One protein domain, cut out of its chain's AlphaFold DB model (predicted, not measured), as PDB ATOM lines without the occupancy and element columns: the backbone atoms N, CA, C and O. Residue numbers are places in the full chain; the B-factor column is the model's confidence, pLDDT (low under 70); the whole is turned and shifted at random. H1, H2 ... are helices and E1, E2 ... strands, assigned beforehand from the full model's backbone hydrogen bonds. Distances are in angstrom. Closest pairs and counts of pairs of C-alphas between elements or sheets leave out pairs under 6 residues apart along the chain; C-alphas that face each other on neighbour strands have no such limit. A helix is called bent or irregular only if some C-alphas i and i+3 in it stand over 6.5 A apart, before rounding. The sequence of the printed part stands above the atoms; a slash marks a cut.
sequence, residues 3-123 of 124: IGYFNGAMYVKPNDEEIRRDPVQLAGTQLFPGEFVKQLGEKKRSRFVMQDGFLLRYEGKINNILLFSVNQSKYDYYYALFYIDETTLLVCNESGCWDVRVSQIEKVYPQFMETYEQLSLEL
ATOM      1  N   ILE A   3     152.462 157.940 148.861       92.06
ATOM      2  CA  ILE A   3     151.771 159.206 149.140       92.06
ATOM      3  C   ILE A   3     151.977 160.140 147.947       92.06
ATOM      4  O   ILE A   3     153.091 160.260 147.438       92.06
ATOM      5  N   GLY A   4     150.909 160.804 147.519       92.25
ATOM      6  CA  GLY A   4     150.954 161.874 146.527       92.25
ATOM      7  C   GLY A   4     150.083 163.050 146.947       92.25
ATOM      8  O   GLY A   4     149.179 162.901 147.769       92.25
ATOM      9  N   TYR A   5     150.341 164.216 146.363       91.62
ATOM     10  CA  TYR A   5     149.556 165.422 146.596       91.62
ATOM     11  C   TYR A   5     149.008 165.928 145.266       91.62
ATOM     12  O   TYR A   5     149.742 166.032 144.288       91.62
ATOM     13  N   PHE A   6     147.710 166.219 145.206       86.56
ATOM     14  CA  PHE A   6     147.084 166.732 143.988       86.56
ATOM     15  C   PHE A   6     145.935 167.679 144.321       86.56
ATOM     16  O   PHE A   6     145.083 167.369 145.156       86.56
ATOM     17  N   ASN A   7     145.909 168.854 143.685       83.44
ATOM     18  CA  ASN A   7     144.917 169.908 143.939       83.44
ATOM     19  C   ASN A   7     144.730 170.226 145.434       83.44
ATOM     20  O   ASN A   7     143.617 170.426 145.915       83.44
ATOM     21  N   GLY A   8     145.836 170.233 146.182       82.62
ATOM     22  CA  GLY A   8     145.846 170.511 147.613       82.62
ATOM     23  C   GLY A   8     145.426 169.344 148.506       82.62
ATOM     24  O   GLY A   8     145.552 169.484 149.708       82.62
ATOM     25  N   ALA A   9     144.984 168.198 147.992       87.12
ATOM     26  CA  ALA A   9     144.656 167.039 148.822       87.12
ATOM     27  C   ALA A   9     145.803 166.019 148.867       87.12
ATOM     28  O   ALA A   9     146.560 165.882 147.904       87.12
ATOM     29  N   MET A  10     145.888 165.280 149.971       94.00
ATOM     30  CA  MET A  10     146.755 164.112 150.111       94.00
ATOM     31  C   MET A  10     146.030 162.866 149.607       94.00
ATOM     32  O   MET A  10     144.865 162.637 149.939       94.00
ATOM     33  N   TYR A  11     146.752 162.044 148.856       94.12
ATOM     34  CA  TYR A  11     146.289 160.755 148.374       94.12
ATOM     35  C   TYR A  11     147.248 159.654 148.784       94.12
ATOM     36  O   TYR A  11     148.465 159.844 148.831       94.12
ATOM     37  N   VAL A  12     146.683 158.482 149.030       94.94
ATOM     38  CA  VAL A  12     147.418 157.261 149.331       94.94
ATOM     39  C   VAL A  12     147.029 156.188 148.331       94.94
ATOM     40  O   VAL A  12     145.844 155.921 148.138       94.94
ATOM     41  N   LYS A  13     148.039 155.545 147.747       94.56
ATOM     42  CA  LYS A  13     147.908 154.235 147.112       94.56
ATOM     43  C   LYS A  13     148.539 153.184 148.034       94.56
ATOM     44  O   LYS A  13     149.749 153.262 148.291       94.56
ATOM     45  N   PRO A  14     147.755 152.241 148.582       91.44
ATOM     46  CA  PRO A  14     148.302 151.089 149.285       91.44
ATOM     47  C   PRO A  14     149.129 150.258 148.298       91.44
ATOM     48  O   PRO A  14     148.699 150.046 147.166       91.44
ATOM     49  N   ASN A  15     150.318 149.818 148.711       86.88
ATOM     50  CA  ASN A  15     151.111 148.878 147.912       86.88
ATOM     51  C   ASN A  15     150.850 147.465 148.439       86.88
ATOM     52  O   ASN A  15     150.044 146.737 147.874       86.88
ATOM     53  N   ASP A  16     151.453 147.156 149.588       84.69
ATOM     54  CA  ASP A  16     151.322 145.870 150.281       84.69
ATOM     55  C   ASP A  16     150.703 146.024 151.682       84.69
ATOM     56  O   ASP A  16     150.526 145.040 152.398       84.69
ATOM     57  N   GLU A  17     150.399 147.255 152.117       87.69
ATOM     58  CA  GLU A  17     149.734 147.466 153.404       87.69
ATOM     59  C   GLU A  17     148.253 147.108 153.323       87.69
ATOM     60  O   GLU A  17     147.527 147.546 152.427       87.69
ATOM     61  N   GLU A  18     147.792 146.376 154.329       88.56
ATOM     62  CA  GLU A  18     146.383 146.075 154.506       88.56
ATOM     63  C   GLU A  18     145.621 147.312 155.002       88.56
ATOM     64  O   GLU A  18     145.964 147.917 156.025       88.56
ATOM     65  N   ILE A  19     144.546 147.674 154.295       94.81
ATOM     66  CA  ILE A  19     143.578 148.649 154.800       94.81
ATOM     67  C   ILE A  19     142.772 147.977 155.907       94.81
ATOM     68  O   ILE A  19     141.913 147.131 155.647       94.81
ATOM     69  N   ARG A  20     142.993 148.403 157.150       96.75
ATOM     70  CA  ARG A  20     142.193 147.952 158.287       96.75
ATOM     71  C   ARG A  20     140.802 148.560 158.216       96.75
ATOM     72  O   ARG A  20     140.633 149.771 158.373       96.75
ATOM     73  N   ARG A  21     139.800 147.706 158.025       96.50
ATOM     74  CA  ARG A  21     138.380 148.074 157.929       96.50
ATOM     75  C   ARG A  21     137.708 148.141 159.303       96.50
ATOM     76  O   ARG A  21     136.653 147.552 159.517       96.50
ATOM     77  N   ASP A  22     138.327 148.870 160.224       96.19
ATOM     78  CA  ASP A  22     137.754 149.135 161.544       96.19
ATOM     79  C   ASP A  22     136.888 150.404 161.503       96.19
ATOM     80  O   ASP A  22     137.230 151.338 160.772       96.19
ATOM     81  N   PRO A  23     135.813 150.501 162.303       97.19
ATOM     82  CA  PRO A  23     135.087 151.755 162.477       97.19
ATOM     83  C   PRO A  23     135.990 152.846 163.067       97.19
ATOM     84  O   PRO A  23     136.901 152.563 163.854       97.19
ATOM     85  N   VAL A  24     135.704 154.105 162.738       97.25
ATOM     86  CA  VAL A  24     136.374 155.268 163.335       97.25
ATOM     87  C   VAL A  24     135.381 156.142 164.090       97.25
ATOM     88  O   VAL A  24     134.268 156.381 163.629       97.25
ATOM     89  N   GLN A  25     135.795 156.625 165.259       96.88
ATOM     90  CA  GLN A  25     135.030 157.583 166.045       96.88
ATOM     91  C   GLN A  25     135.336 159.002 165.558       96.88
ATOM     92  O   GLN A  25     136.492 159.432 165.602       96.88
ATOM     93  N   LEU A  26     134.305 159.719 165.109       95.31
ATOM     94  CA  LEU A  26     134.377 161.116 164.694       95.31
ATOM     95  C   LEU A  26     133.192 161.901 165.262       95.31
ATOM     96  O   LEU A  26     132.039 161.591 164.970       95.31
ATOM     97  N   ALA A  27     133.473 162.922 166.070       93.19
ATOM     98  CA  ALA A  27     132.493 163.810 166.689       93.19
ATOM     99  C   ALA A  27     131.315 163.062 167.345       93.19
ATOM    100  O   ALA A  27     130.150 163.295 167.024       93.19
ATOM    101  N   GLY A  28     131.613 162.089 168.210       92.94
ATOM    102  CA  GLY A  28     130.577 161.286 168.874       92.94
ATOM    103  C   GLY A  28     129.848 160.278 167.968       92.94
ATOM    104  O   GLY A  28     129.056 159.486 168.470       92.94
ATOM    105  N   THR A  29     130.165 160.221 166.671       94.50
ATOM    106  CA  THR A  29     129.570 159.294 165.699       94.50
ATOM    107  C   THR A  29     130.585 158.254 165.228       94.50
ATOM    108  O   THR A  29     131.710 158.584 164.864       94.50
ATOM    109  N   GLN A  30     130.178 156.984 165.176       96.38
ATOM    110  CA  GLN A  30     130.976 155.945 164.521       96.38
ATOM    111  C   GLN A  30     130.737 155.960 163.016       96.38
ATOM    112  O   GLN A  30     129.591 155.860 162.579       96.38
ATOM    113  N   LEU A  31     131.812 156.043 162.238       96.38
ATOM    114  CA  LEU A  31     131.804 155.895 160.788       96.38
ATOM    115  C   LEU A  31     132.379 154.524 160.418       96.38
ATOM    116  O   LEU A  31     133.524 154.209 160.749       96.38
ATOM    117  N   PHE A  32     131.570 153.706 159.756       97.19
ATOM    118  CA  PHE A  32     131.914 152.350 159.342       97.19
ATOM    119  C   PHE A  32     132.432 152.337 157.899       97.19
ATOM    120  O   PHE A  32     131.980 153.140 157.077       97.19
ATOM    121  N   PRO A  33     133.371 151.438 157.554       96.81
ATOM    122  CA  PRO A  33     133.801 151.277 156.171       96.81
ATOM    123  C   PRO A  33     132.612 151.010 155.240       96.81
ATOM    124  O   PRO A  33     131.752 150.181 155.533       96.81
ATOM    125  N   GLY A  34     132.567 151.721 154.119       94.44
ATOM    126  CA  GLY A  34     131.466 151.715 153.159       94.44
ATOM    127  C   GLY A  34     130.448 152.842 153.355       94.44
ATOM    128  O   GLY A  34     129.721 153.150 152.412       94.44
ATOM    129  N   GLU A  35     130.401 153.488 154.523       95.12
ATOM    130  CA  GLU A  35     129.504 154.622 154.757       95.12
ATOM    131  C   GLU A  35     130.021 155.901 154.097       95.12
ATOM    132  O   GLU A  35     131.230 156.125 153.977       95.12
ATOM    133  N   PHE A  36     129.082 156.753 153.682       94.25
ATOM    134  CA  PHE A  36     129.390 157.990 152.983       94.25
ATOM    135  C   PHE A  36     129.123 159.212 153.844       94.25
ATOM    136  O   PHE A  36     128.171 159.250 154.622       94.25
ATOM    137  N   VAL A  37     129.929 160.244 153.632       92.75
ATOM    138  CA  VAL A  37     129.737 161.584 154.183       92.75
ATOM    139  C   VAL A  37     129.861 162.611 153.064       92.75
ATOM    140  O   VAL A  37     130.628 162.433 152.112       92.75
ATOM    141  N   LYS A  38     129.102 163.703 153.160       87.88
ATOM    142  CA  LYS A  38     129.178 164.800 152.178       87.88
ATOM    143  C   LYS A  38     130.395 165.695 152.412       87.88
ATOM    144  O   LYS A  38     131.006 166.201 151.473       87.88
ATOM    145  N   GLN A  39     130.737 165.894 153.680       90.44
ATOM    146  CA  GLN A  39     131.841 166.739 154.105       90.44
ATOM    147  C   GLN A  39     132.405 166.266 155.445       90.44
ATOM    148  O   GLN A  39     131.718 165.616 156.231       90.44
ATOM    149  N   LEU A  40     133.644 166.663 155.716       92.25
ATOM    150  CA  LEU A  40     134.294 166.561 157.015       92.25
ATOM    151  C   LEU A  40     134.612 167.976 157.500       92.25
ATOM    152  O   LEU A  40     135.266 168.743 156.797       92.25
ATOM    153  N   GLY A  41     134.160 168.320 158.702       87.62
ATOM    154  CA  GLY A  41     134.334 169.646 159.297       87.62
ATOM    155  C   GLY A  41     133.341 170.706 158.805       87.62
ATOM    156  O   GLY A  41     132.803 170.637 157.704       87.62
ATOM    157  N   GLU A  42     133.066 171.695 159.658       77.50
ATOM    158  CA  GLU A  42     131.943 172.628 159.455       77.50
ATOM    159  C   GLU A  42     132.349 173.969 158.841       77.50
ATOM    160  O   GLU A  42     131.680 174.506 157.954       77.50
ATOM    161  N   LYS A  43     133.443 174.564 159.329       79.38
ATOM    162  CA  LYS A  43     133.820 175.923 158.930       79.38
ATOM    163  C   LYS A  43     134.427 175.897 157.536       79.38
ATOM    164  O   LYS A  43     135.303 175.089 157.255       79.38
ATOM    165  N   LYS A  44     134.063 176.868 156.691       75.19
ATOM    166  CA  LYS A  44     134.554 176.986 155.302       75.19
ATOM    167  C   LYS A  44     136.080 176.857 155.168       75.19
ATOM    168  O   LYS A  44     136.549 176.290 154.194       75.19
ATOM    169  N   ARG A  45     136.835 177.369 156.148       76.69
ATOM    170  CA  ARG A  45     138.311 177.349 156.173       76.69
ATOM    171  C   ARG A  45     138.944 176.054 156.699       76.69
ATOM    172  O   ARG A  45     140.152 175.918 156.621       76.69
ATOM    173  N   SER A  46     138.160 175.167 157.302       79.56
ATOM    174  CA  SER A  46     138.633 173.948 157.973       79.56
ATOM    175  C   SER A  46     137.732 172.756 157.654       79.56
ATOM    176  O   SER A  46     137.562 171.871 158.492       79.56
ATOM    177  N   ARG A  47     137.085 172.784 156.484       85.38
ATOM    178  CA  ARG A  47     136.258 171.691 155.984       85.38
ATOM    179  C   ARG A  47     136.926 171.044 154.786       85.38
ATOM    180  O   ARG A  47     137.518 171.732 153.956       85.38
ATOM    181  N   PHE A  48     136.768 169.741 154.691       87.25
ATOM    182  CA  PHE A  48     137.110 168.940 153.535       87.25
ATOM    183  C   PHE A  48     135.797 168.484 152.896       87.25
ATOM    184  O   PHE A  48     135.042 167.718 153.490       87.25
ATOM    185  N   VAL A  49     135.472 169.040 151.732       87.12
ATOM    186  CA  VAL A  49     134.175 168.855 151.069       87.12
ATOM    187  C   VAL A  49     134.395 168.554 149.598       87.12
ATOM    188  O   VAL A  49     135.285 169.129 148.969       87.12
ATOM    189  N   MET A  50     133.584 167.649 149.069       85.81
ATOM    190  CA  MET A  50     133.594 167.319 147.651       85.81
ATOM    191  C   MET A  50     132.761 168.323 146.849       85.81
ATOM    192  O   MET A  50     131.958 169.073 147.401       85.81
ATOM    193  N   GLN A  51     132.964 168.343 145.533       84.50
ATOM    194  CA  GLN A  51     132.049 169.041 144.629       84.50
ATOM    195  C   GLN A  51     130.664 168.375 144.660       84.50
ATOM    196  O   GLN A  51     130.544 167.202 145.020       84.50
ATOM    197  N   ASP A  52     129.625 169.119 144.282       83.25
ATOM    198  CA  ASP A  52     128.264 168.584 144.221       83.25
ATOM    199  C   ASP A  52     128.200 167.329 143.329       83.25
ATOM    200  O   ASP A  52     128.907 167.221 142.327       83.25
ATOM    201  N   GLY A  53     127.393 166.348 143.744       82.25
ATOM    202  CA  GLY A  53     127.306 165.025 143.106       82.25
ATOM    203  C   GLY A  53     128.347 163.999 143.586       82.25
ATOM    204  O   GLY A  53     128.190 162.798 143.338       82.25
ATOM    205  N   PHE A  54     129.369 164.423 144.337       85.62
ATOM    206  CA  PHE A  54     130.406 163.537 144.872       85.62
ATOM    207  C   PHE A  54     130.317 163.389 146.394       85.62
ATOM    208  O   PHE A  54     130.042 164.338 147.126       85.62
ATOM    209  N   LEU A  55     130.577 162.174 146.877       90.88
ATOM    210  CA  LEU A  55     130.566 161.818 148.299       90.88
ATOM    211  C   LEU A  55     131.872 161.134 148.690       90.88
ATOM    212  O   LEU A  55     132.448 160.401 147.885       90.88
ATOM    213  N   LEU A  56     132.288 161.311 149.944       93.56
ATOM    214  CA  LEU A  56     133.427 160.605 150.528       93.56
ATOM    215  C   LEU A  56     132.945 159.308 151.163       93.56
ATOM    216  O   LEU A  56     132.156 159.350 152.102       93.56
ATOM    217  N   ARG A  57     133.434 158.169 150.679       95.06
ATOM    218  CA  ARG A  57     133.201 156.855 151.286       95.06
ATOM    219  C   ARG A  57     134.354 156.517 152.203       95.06
ATOM    220  O   ARG A  57     135.486 156.479 151.732       95.06
ATOM    221  N   TYR A  58     134.097 156.237 153.472       96.62
ATOM    222  CA  TYR A  58     135.148 155.748 154.361       96.62
ATOM    223  C   TYR A  58     135.547 154.321 153.977       96.62
ATOM    224  O   TYR A  58     134.684 153.468 153.800       96.62
ATOM    225  N   GLU A  59     136.840 154.047 153.830       96.06
ATOM    226  CA  GLU A  59     137.353 152.741 153.369       96.06
ATOM    227  C   GLU A  59     138.110 151.985 154.465       96.06
ATOM    228  O   GLU A  59     138.399 150.797 154.327       96.06
ATOM    229  N   GLY A  60     138.409 152.662 155.574       96.69
ATOM    230  CA  GLY A  60     139.223 152.142 156.662       96.69
ATOM    231  C   GLY A  60     140.454 153.006 156.900       96.69
ATOM    232  O   GLY A  60     140.468 154.209 156.620       96.69
ATOM    233  N   LYS A  61     141.502 152.399 157.456       96.81
ATOM    234  CA  LYS A  61     142.734 153.106 157.809       96.81
ATOM    235  C   LYS A  61     143.993 152.287 157.569       96.81
ATOM    236  O   LYS A  61     143.982 151.063 157.672       96.81
ATOM    237  N   ILE A  62     145.093 152.993 157.334       96.12
ATOM    238  CA  ILE A  62     146.456 152.459 157.413       96.12
ATOM    239  C   ILE A  62     147.174 153.274 158.486       96.12
ATOM    240  O   ILE A  62     147.293 154.493 158.364       96.12
ATOM    241  N   ASN A  63     147.632 152.623 159.558       93.94
ATOM    242  CA  ASN A  63     148.149 153.306 160.750       93.94
ATOM    243  C   ASN A  63     147.143 154.365 161.260       93.94
ATOM    244  O   ASN A  63     145.980 154.043 161.504       93.94
ATOM    245  N   ASN A  64     147.577 155.623 161.376       95.06
ATOM    246  CA  ASN A  64     146.745 156.761 161.772       95.06
ATOM    247  C   ASN A  64     146.212 157.553 160.567       95.06
ATOM    248  O   ASN A  64     145.907 158.729 160.706       95.06
ATOM    249  N   ILE A  65     146.134 156.968 159.372       97.06
ATOM    250  CA  ILE A  65     145.626 157.647 158.174       97.06
ATOM    251  C   ILE A  65     144.268 157.054 157.825       97.06
ATOM    252  O   ILE A  65     144.174 155.866 157.518       97.06
ATOM    253  N   LEU A  66     143.227 157.881 157.862       97.62
ATOM    254  CA  LEU A  66     141.905 157.524 157.363       97.62
ATOM    255  C   LEU A  66     141.890 157.641 155.847       97.62
ATOM    256  O   LEU A  66     142.365 158.636 155.290       97.62
ATOM    257  N   LEU A  67     141.320 156.631 155.202       96.69
ATOM    258  CA  LEU A  67     141.234 156.541 153.757       96.69
ATOM    259  C   LEU A  67     139.789 156.716 153.314       96.69
ATOM    260  O   LEU A  67     138.881 156.072 153.848       96.69
ATOM    261  N   PHE A  68     139.596 157.570 152.315       95.69
ATOM    262  CA  PHE A  68     138.297 157.818 151.716       95.69
ATOM    263  C   PHE A  68     138.362 157.654 150.202       95.69
ATOM    264  O   PHE A  68     139.216 158.242 149.540       95.69
ATOM    265  N   SER A  69     137.446 156.876 149.638       94.06
ATOM    266  CA  SER A  69     137.223 156.857 148.191       94.06
ATOM    267  C   SER A  69     136.062 157.783 147.824       94.06
ATOM    268  O   SER A  69     135.434 158.401 148.686       94.06
ATOM    269  N   VAL A  70     135.779 157.899 146.530       89.38
ATOM    270  CA  VAL A  70     134.648 158.677 146.014       89.38
ATOM    271  C   VAL A  70     133.608 157.716 145.459       89.38
ATOM    272  O   VAL A  70     133.973 156.722 144.832       89.38
ATOM    273  N   ASN A  71     132.323 158.030 145.625       84.19
ATOM    274  CA  ASN A  71     131.189 157.236 145.125       84.19
ATOM    275  C   ASN A  71     131.286 156.796 143.651       84.19
ATOM    276  O   ASN A  71     130.702 155.776 143.298       84.19
ATOM    277  N   GLN A  72     132.023 157.520 142.807       77.06
ATOM    278  CA  GLN A  72     132.179 157.215 141.378       77.06
ATOM    279  C   GLN A  72     133.593 156.738 140.984       77.06
ATOM    280  O   GLN A  72     133.852 156.489 139.808       77.06
ATOM    281  N   SER A  73     134.525 156.610 141.934       72.88
ATOM    282  CA  SER A  73     135.913 156.233 141.638       72.88
ATOM    283  C   SER A  73     136.103 154.713 141.596       72.88
ATOM    284  O   SER A  73     135.615 153.990 142.464       72.88
ATOM    285  N   LYS A  74     136.873 154.241 140.608       65.81
ATOM    286  CA  LYS A  74     137.407 152.867 140.525       65.81
ATOM    287  C   LYS A  74     138.935 152.824 140.673       65.81
ATOM    288  O   LYS A  74     139.558 151.854 140.258       65.81
ATOM    289  N   TYR A  75     139.538 153.895 141.183       77.06
ATOM    290  CA  TYR A  75     140.989 154.003 141.318       77.06
ATOM    291  C   TYR A  75     141.467 153.488 142.675       77.06
ATOM    292  O   TYR A  75     140.814 153.714 143.691       77.06
ATOM    293  N   ASP A  76     142.673 152.921 142.696       85.69
ATOM    294  CA  ASP A  76     143.356 152.460 143.917       85.69
ATOM    295  C   ASP A  76     143.989 153.615 144.723       85.69
ATOM    296  O   ASP A  76     144.888 153.404 145.537       85.69
ATOM    297  N   TYR A  77     143.561 154.854 144.461       91.25
ATOM    298  CA  TYR A  77     143.983 156.048 145.185       91.25
ATOM    299  C   TYR A  77     142.849 156.532 146.080       91.25
ATOM    300  O   TYR A  77     141.730 156.773 145.623       91.25
ATOM    301  N   TYR A  78     143.178 156.736 147.348       95.00
ATOM    302  CA  TYR A  78     142.260 157.201 148.376       95.00
ATOM    303  C   TYR A  78     142.655 158.598 148.825       95.00
ATOM    304  O   TYR A  78     143.841 158.866 149.001       95.00
ATOM    305  N   TYR A  79     141.674 159.458 149.082       95.12
ATOM    306  CA  TYR A  79     141.894 160.644 149.898       95.12
ATOM    307  C   TYR A  79     142.382 160.214 151.276       95.12
ATOM    308  O   TYR A  79     141.796 159.329 151.900       95.12
ATOM    309  N   ALA A  80     143.452 160.845 151.736       96.00
ATOM    310  CA  ALA A  80     144.121 160.494 152.972       96.00
ATOM    311  C   ALA A  80     144.072 161.665 153.951       96.00
ATOM    312  O   ALA A  80     144.446 162.789 153.620       96.00
ATOM    313  N   LEU A  81     143.597 161.390 155.162       96.69
ATOM    314  CA  LEU A  81     143.557 162.356 156.253       96.69
ATOM    315  C   LEU A  81     144.198 161.725 157.484       96.69
ATOM    316  O   LEU A  81     143.815 160.624 157.880       96.69
ATOM    317  N   PHE A  82     145.156 162.405 158.112       96.94
ATOM    318  CA  PHE A  82     145.697 161.915 159.378       96.94
ATOM    319  C   PHE A  82     144.642 162.053 160.474       96.94
ATOM    320  O   PHE A  82     144.053 163.116 160.649       96.94
ATOM    321  N   TYR A  83     144.430 160.976 161.215       97.25
ATOM    322  CA  TYR A  83     143.591 160.903 162.398       97.25
ATOM    323  C   TYR A  83     144.408 161.301 163.621       97.25
ATOM    324  O   TYR A  83     145.323 160.575 164.017       97.25
ATOM    325  N   ILE A  84     144.090 162.456 164.200       97.00
ATOM    326  CA  ILE A  84     144.740 162.939 165.422       97.00
ATOM    327  C   ILE A  84     143.906 162.536 166.632       97.00
ATOM    328  O   ILE A  84     144.414 161.903 167.553       97.00
ATOM    329  N   ASP A  85     142.616 162.865 166.591       96.94
ATOM    330  CA  ASP A  85     141.625 162.509 167.598       96.94
ATOM    331  C   ASP A  85     140.218 162.493 166.982       96.94
ATOM    332  O   ASP A  85     140.029 162.768 165.794       96.94
ATOM    333  N   GLU A  86     139.207 162.182 167.794       96.06
ATOM    334  CA  GLU A  86     137.810 162.093 167.355       96.06
ATOM    335  C   GLU A  86     137.225 163.404 166.802       96.06
ATOM    336  O   GLU A  86     136.187 163.381 166.151       96.06
ATOM    337  N   THR A  87     137.863 164.550 167.012       95.69
ATOM    338  CA  THR A  87     137.405 165.855 166.506       95.69
ATOM    339  C   THR A  87     138.378 166.503 165.527       95.69
ATOM    340  O   THR A  87     138.086 167.573 164.983       95.69
ATOM    341  N   THR A  88     139.530 165.880 165.279       95.56
ATOM    342  CA  THR A  88     140.639 166.512 164.566       95.56
ATOM    343  C   THR A  88     141.242 165.572 163.542       95.56
ATOM    344  O   THR A  88     141.842 164.544 163.868       95.56
ATOM    345  N   LEU A  89     141.141 165.991 162.286       96.25
ATOM    346  CA  LEU A  89     141.861 165.403 161.168       96.25
ATOM    347  C   LEU A  89     142.890 166.405 160.643       96.25
ATOM    348  O   LEU A  89     142.675 167.613 160.745       96.25
ATOM    349  N   LEU A  90     143.976 165.927 160.042       95.12
ATOM    350  CA  LEU A  90     144.880 166.774 159.262       95.12
ATOM    351  C   LEU A  90     144.798 166.413 157.790       95.12
ATOM    352  O   LEU A  90     144.902 165.244 157.414       95.12
ATOM    353  N   VAL A  91     144.690 167.446 156.966       92.00
ATOM    354  CA  VAL A  91     144.962 167.348 155.536       92.00
ATOM    355  C   VAL A  91     146.330 167.966 155.309       92.00
ATOM    356  O   VAL A  91     146.598 169.073 155.777       92.00
ATOM    357  N   CYS A  92     147.198 167.242 154.613       91.88
ATOM    358  CA  CYS A  92     148.522 167.721 154.247       91.88
ATOM    359  C   CYS A  92     148.623 167.899 152.733       91.88
ATOM    360  O   CYS A  92     147.966 167.210 151.954       91.88
ATOM    361  N   ASN A  93     149.462 168.832 152.317       89.75
ATOM    362  CA  ASN A  93     149.881 169.022 150.940       89.75
ATOM    363  C   ASN A  93     151.391 169.293 150.901       89.75
ATOM    364  O   ASN A  93     152.079 169.203 151.917       89.75
ATOM    365  N   GLU A  94     151.912 169.641 149.726       87.62
ATOM    366  CA  GLU A  94     153.337 169.942 149.536       87.62
ATOM    367  C   GLU A  94     153.831 171.136 150.371       87.62
ATOM    368  O   GLU A  94     155.016 171.223 150.684       87.62
ATOM    369  N   SER A  95     152.931 172.041 150.756       87.81
ATOM    370  CA  SER A  95     153.245 173.295 151.449       87.81
ATOM    371  C   SER A  95     153.005 173.241 152.962       87.81
ATOM    372  O   SER A  95     153.299 174.216 153.655       87.81
ATOM    373  N   GLY A  96     152.454 172.147 153.491       90.56
ATOM    374  CA  GLY A  96     152.182 171.981 154.918       90.56
ATOM    375  C   GLY A  96     150.880 171.239 155.205       90.56
ATOM    376  O   GLY A  96     150.296 170.603 154.331       90.56
ATOM    377  N   CYS A  97     150.419 171.323 156.450       92.38
ATOM    378  CA  CYS A  97     149.198 170.666 156.904       92.38
ATOM    379  C   CYS A  97     148.253 171.665 157.565       92.38
ATOM    380  O   CYS A  97     148.694 172.661 158.144       92.38
ATOM    381  N   TRP A  98     146.956 171.380 157.510       91.31
ATOM    382  CA  TRP A  98     145.949 172.135 158.242       91.31
ATOM    383  C   TRP A  98     144.918 171.223 158.889       91.31
ATOM    384  O   TRP A  98     144.615 170.127 158.410       91.31
ATOM    385  N   ASP A  99     144.348 171.737 159.974       92.75
ATOM    386  CA  ASP A  99     143.330 171.046 160.742       92.75
ATOM    387  C   ASP A  99     141.974 171.084 160.035       92.75
ATOM    388  O   ASP A  99     141.461 172.141 159.648       92.75
ATOM    389  N   VAL A 100     141.336 169.923 159.988       93.00
ATOM    390  CA  VAL A 100     139.908 169.760 159.749       93.00
ATOM    391  C   VAL A 100     139.264 169.427 161.089       93.00
ATOM    392  O   VAL A 100     139.477 168.355 161.655       93.00
ATOM    393  N   ARG A 101     138.492 170.382 161.615       94.25
ATOM    394  CA  ARG A 101     137.794 170.246 162.899       94.25
ATOM    395  C   ARG A 101     136.394 169.709 162.663       94.25
ATOM    396  O   ARG A 101     135.568 170.393 162.057       94.25
ATOM    397  N   VAL A 102     136.159 168.492 163.133       92.88
ATOM    398  CA  VAL A 102     134.912 167.746 162.988       92.88
ATOM    399  C   VAL A 102     134.134 167.849 164.294       92.88
ATOM    400  O   VAL A 102     134.558 167.324 165.317       92.88
ATOM    401  N   SER A 103     132.995 168.530 164.258       90.88
ATOM    402  CA  SER A 103     132.058 168.641 165.388       90.88
ATOM    403  C   SER A 103     130.734 167.924 165.136       90.88
ATOM    404  O   SER A 103     129.982 167.693 166.076       90.88
ATOM    405  N   GLN A 104     130.483 167.509 163.893       90.44
ATOM    406  CA  GLN A 104     129.383 166.629 163.518       90.44
ATOM    407  C   GLN A 104     129.741 165.839 162.257       90.44
ATOM    408  O   GLN A 104     130.544 166.296 161.434       90.44
ATOM    409  N   ILE A 105     129.127 164.668 162.103       90.62
ATOM    410  CA  ILE A 105     129.211 163.836 160.903       90.62
ATOM    411  C   ILE A 105     127.803 163.651 160.348       90.62
ATOM    412  O   ILE A 105     126.928 163.108 161.018       90.62
ATOM    413  N   GLU A 106     127.603 164.069 159.103       89.69
ATOM    414  CA  GLU A 106     126.370 163.821 158.362       89.69
ATOM    415  C   GLU A 106     126.589 162.633 157.424       89.69
ATOM    416  O   GLU A 106     127.275 162.741 156.400       89.69
ATOM    417  N   LYS A 107     126.030 161.479 157.802       91.06
ATOM    418  CA  LYS A 107     126.043 160.288 156.953       91.06
ATOM    419  C   LYS A 107     125.023 160.440 155.835       91.06
ATOM    420  O   LYS A 107     123.878 160.812 156.075       91.06
ATOM    421  N   VAL A 108     125.436 160.090 154.626       88.50
ATOM    422  CA  VAL A 108     124.584 160.093 153.437       88.50
ATOM    423  C   VAL A 108     124.488 158.671 152.908       88.50
ATOM    424  O   VAL A 108     125.461 157.921 152.928       88.50
ATOM    425  N   TYR A 109     123.320 158.294 152.402       83.75
ATOM    426  CA  TYR A 109     123.124 157.011 151.738       83.75
ATOM    427  C   TYR A 109     122.905 157.277 150.241       83.75
ATOM    428  O   TYR A 109     121.878 157.854 149.879       83.75
ATOM    429  N   PRO A 110     123.851 156.893 149.358       73.31
ATOM    430  CA  PRO A 110     123.831 157.264 147.938       73.31
ATOM    431  C   PRO A 110     122.558 156.855 147.197       73.31
ATOM    432  O   PRO A 110     122.137 157.552 146.284       73.31
ATOM    433  N   GLN A 111     121.919 155.766 147.629       69.75
ATOM    434  CA  GLN A 111     120.641 155.275 147.102       69.75
ATOM    435  C   GLN A 111     119.486 156.288 147.186       69.75
ATOM    436  O   GLN A 111     118.483 156.111 146.507       69.75
ATOM    437  N   PHE A 112     119.626 157.353 147.982       59.72
ATOM    438  CA  PHE A 112     118.650 158.443 148.054       59.72
ATOM    439  C   PHE A 112     119.081 159.705 147.285       59.72
ATOM    440  O   PHE A 112     118.282 160.624 147.146       59.72
ATOM    441  N   MET A 113     120.313 159.781 146.761       57.28
ATOM    442  CA  MET A 113     120.790 160.968 146.024       57.28
ATOM    443  C   MET A 113     120.149 161.082 144.633       57.28
ATOM    444  O   MET A 113     119.778 162.185 144.242       57.28
ATOM    445  N   GLU A 114     119.919 159.963 143.930       53.50
ATOM    446  CA  GLU A 114     119.179 159.964 142.651       53.50
ATOM    447  C   GLU A 114     117.729 160.451 142.828       53.50
ATOM    448  O   GLU A 114     117.180 161.129 141.961       53.50
ATOM    449  N   THR A 115     117.117 160.162 143.980       50.41
ATOM    450  CA  THR A 115     115.722 160.519 144.269       50.41
ATOM    451  C   THR A 115     115.550 162.017 144.538       50.41
ATOM    452  O   THR A 115     114.556 162.605 144.119       50.41
ATOM    453  N   TYR A 116     116.513 162.662 145.205       50.69
ATOM    454  CA  TYR A 116     116.447 164.102 145.490       50.69
ATOM    455  C   TYR A 116     116.684 164.971 144.249       50.69
ATOM    456  O   TYR A 116     116.012 165.994 144.103       50.69
ATOM    457  N   GLU A 117     117.583 164.577 143.340       51.03
ATOM    458  CA  GLU A 117     117.767 165.304 142.074       51.03
ATOM    459  C   GLU A 117     116.499 165.248 141.213       51.03
ATOM    460  O   GLU A 117     116.046 166.292 140.741       51.03
ATOM    461  N   GLN A 118     115.856 164.078 141.109       46.69
ATOM    462  CA  GLN A 118     114.583 163.913 140.392       46.69
ATOM    463  C   GLN A 118     113.449 164.749 141.009       46.69
ATOM    464  O   GLN A 118     112.795 165.508 140.298       46.69
ATOM    465  N   LEU A 119     113.275 164.709 142.334       48.00
ATOM    466  CA  LEU A 119     112.237 165.492 143.023       48.00
ATOM    467  C   LEU A 119     112.460 167.011 142.925       48.00
ATOM    468  O   LEU A 119     111.505 167.783 142.895       48.00
ATOM    469  N   SER A 120     113.715 167.463 142.868       48.69
ATOM    470  CA  SER A 120     114.046 168.890 142.740       48.69
ATOM    471  C   SER A 120     113.862 169.450 141.322       48.69
ATOM    472  O   SER A 120     113.727 170.665 141.162       48.69
ATOM    473  N   LEU A 121     113.837 168.577 140.308       50.88
ATOM    474  CA  LEU A 121     113.549 168.918 138.912       50.88
ATOM    475  C   LEU A 121     112.041 168.976 138.623       50.88
ATOM    476  O   LEU A 121     111.634 169.768 137.783       50.88
ATOM    477  N   GLU A 122     111.219 168.198 139.332       49.53
ATOM    478  CA  GLU A 122     109.749 168.211 139.196       49.53
ATOM    479  C   GLU A 122     109.063 169.389 139.914       49.53
ATOM    480  O   GLU A 122     107.889 169.666 139.678       49.53
ATOM    481  N   LEU A 123     109.786 170.094 140.791       46.69
ATOM    482  CA  LEU A 123     109.289 171.241 141.566       46.69
ATOM    483  C   LEU A 123     109.736 172.609 141.006       46.69
ATOM    484  O   LEU A 123     109.595 173.625 141.693       46.69
TER     485      LEU A 123
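Overview. This is residues 3 to 123 of the 124 residues of an uncharacterized protein of Anoxybacillus amylolyticus (UniProt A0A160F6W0). A strongly twisted wall of seven strands makes the body, with a small hairpin, E3 and E4, near it, and the helix H1 reaching away as an arm whose residues 118 to 123 stick out. The row E5 to E9 runs back and forth as a meander, each strand the antiparallel neighbour of the one before, and the hairpin of E1 and E2 branches from it at E7. The printed part has 121 residues, with nine named strands, E1 to E9, followed by one named helix, H1; both sheets are antiparallel and the class is mixed, helices and strands. The whole is compact, with a radius of gyration of the C-alphas of 14.6 A, and spans 46 by 31 by 28 A, the arm lengthening it.

Along the chain. E1 is residues 3 to 6, 10.3 A long, from C-alpha 3 at (151.771, 159.206, 149.140). E2 is residues 9 to 13, 13.3 A. E3, residues 24 to 26, and E4, residues 29 to 31, are 6.3 A and 6.4 A long. E5 is residues 56 to 62, 16.8 A; E6 residues 65 to 70, 16.4 A. E7, residues 78 to 85, is 20.0 A, from C-alpha 78 at (142.260, 157.201, 148.376). E8 is residues 88 to 93, 16.7 A; E9 residues 96 to 101, 16.5 A. H1, residues 110 to 122, is 19.9 A and ends with C-alpha 122 at (109.749, 168.211, 139.196).

Arrangement. In the hairpin of E1 and E2, N 4 and O 11 are 2.9 A apart. E2 is also the antiparallel neighbour of E7, with N 80 and O 10 at 2.9 A. E7 has three neighbours: E2 and E8 lie on one side of it, beside residues 78 to 80 and 81 to 85, and E6 on the other side. Within hydrogen-bond range are N 66 and O 81 of the neighbours E6 and E7, 2.8 A apart, N 57 and O 69 of E5 and E6, 2.8 A apart, N 82 and O 90 of E7 and E8, 2.9 A apart, and N 98 and O 91 of E8 and E9, 2.9 A apart; each of these four pairs of strands is a hairpin. E1, E5 and E9 are edge strands. In the hairpin of E3 and E4, N 26 and O 29 are 2.8 A apart; the closest C-alphas of E4 and E5, those of Leu 31 and Tyr 58, are 7.2 A apart. H1 is not on the branched sheet and is apart from E7, for instance. It is irregular, but only just: C-alphas 111 and 114 are 6.6 A apart. In H1, 7 of 9 O i to N i+4 pairs are within hydrogen-bond range.

Size, cuts and confidence. The C-alphas of Asp 16 and Leu 123, the two farthest apart, are 49.9 A apart. The printed part has no cut. The link from E4 to E5, residues 32 to 55, is long; in it residues 39 to 40 pair with 48 to 49, antiparallel. The mean pLDDT of the printed part is 86.6; residue 74 and residues 111 to 123 are under 70.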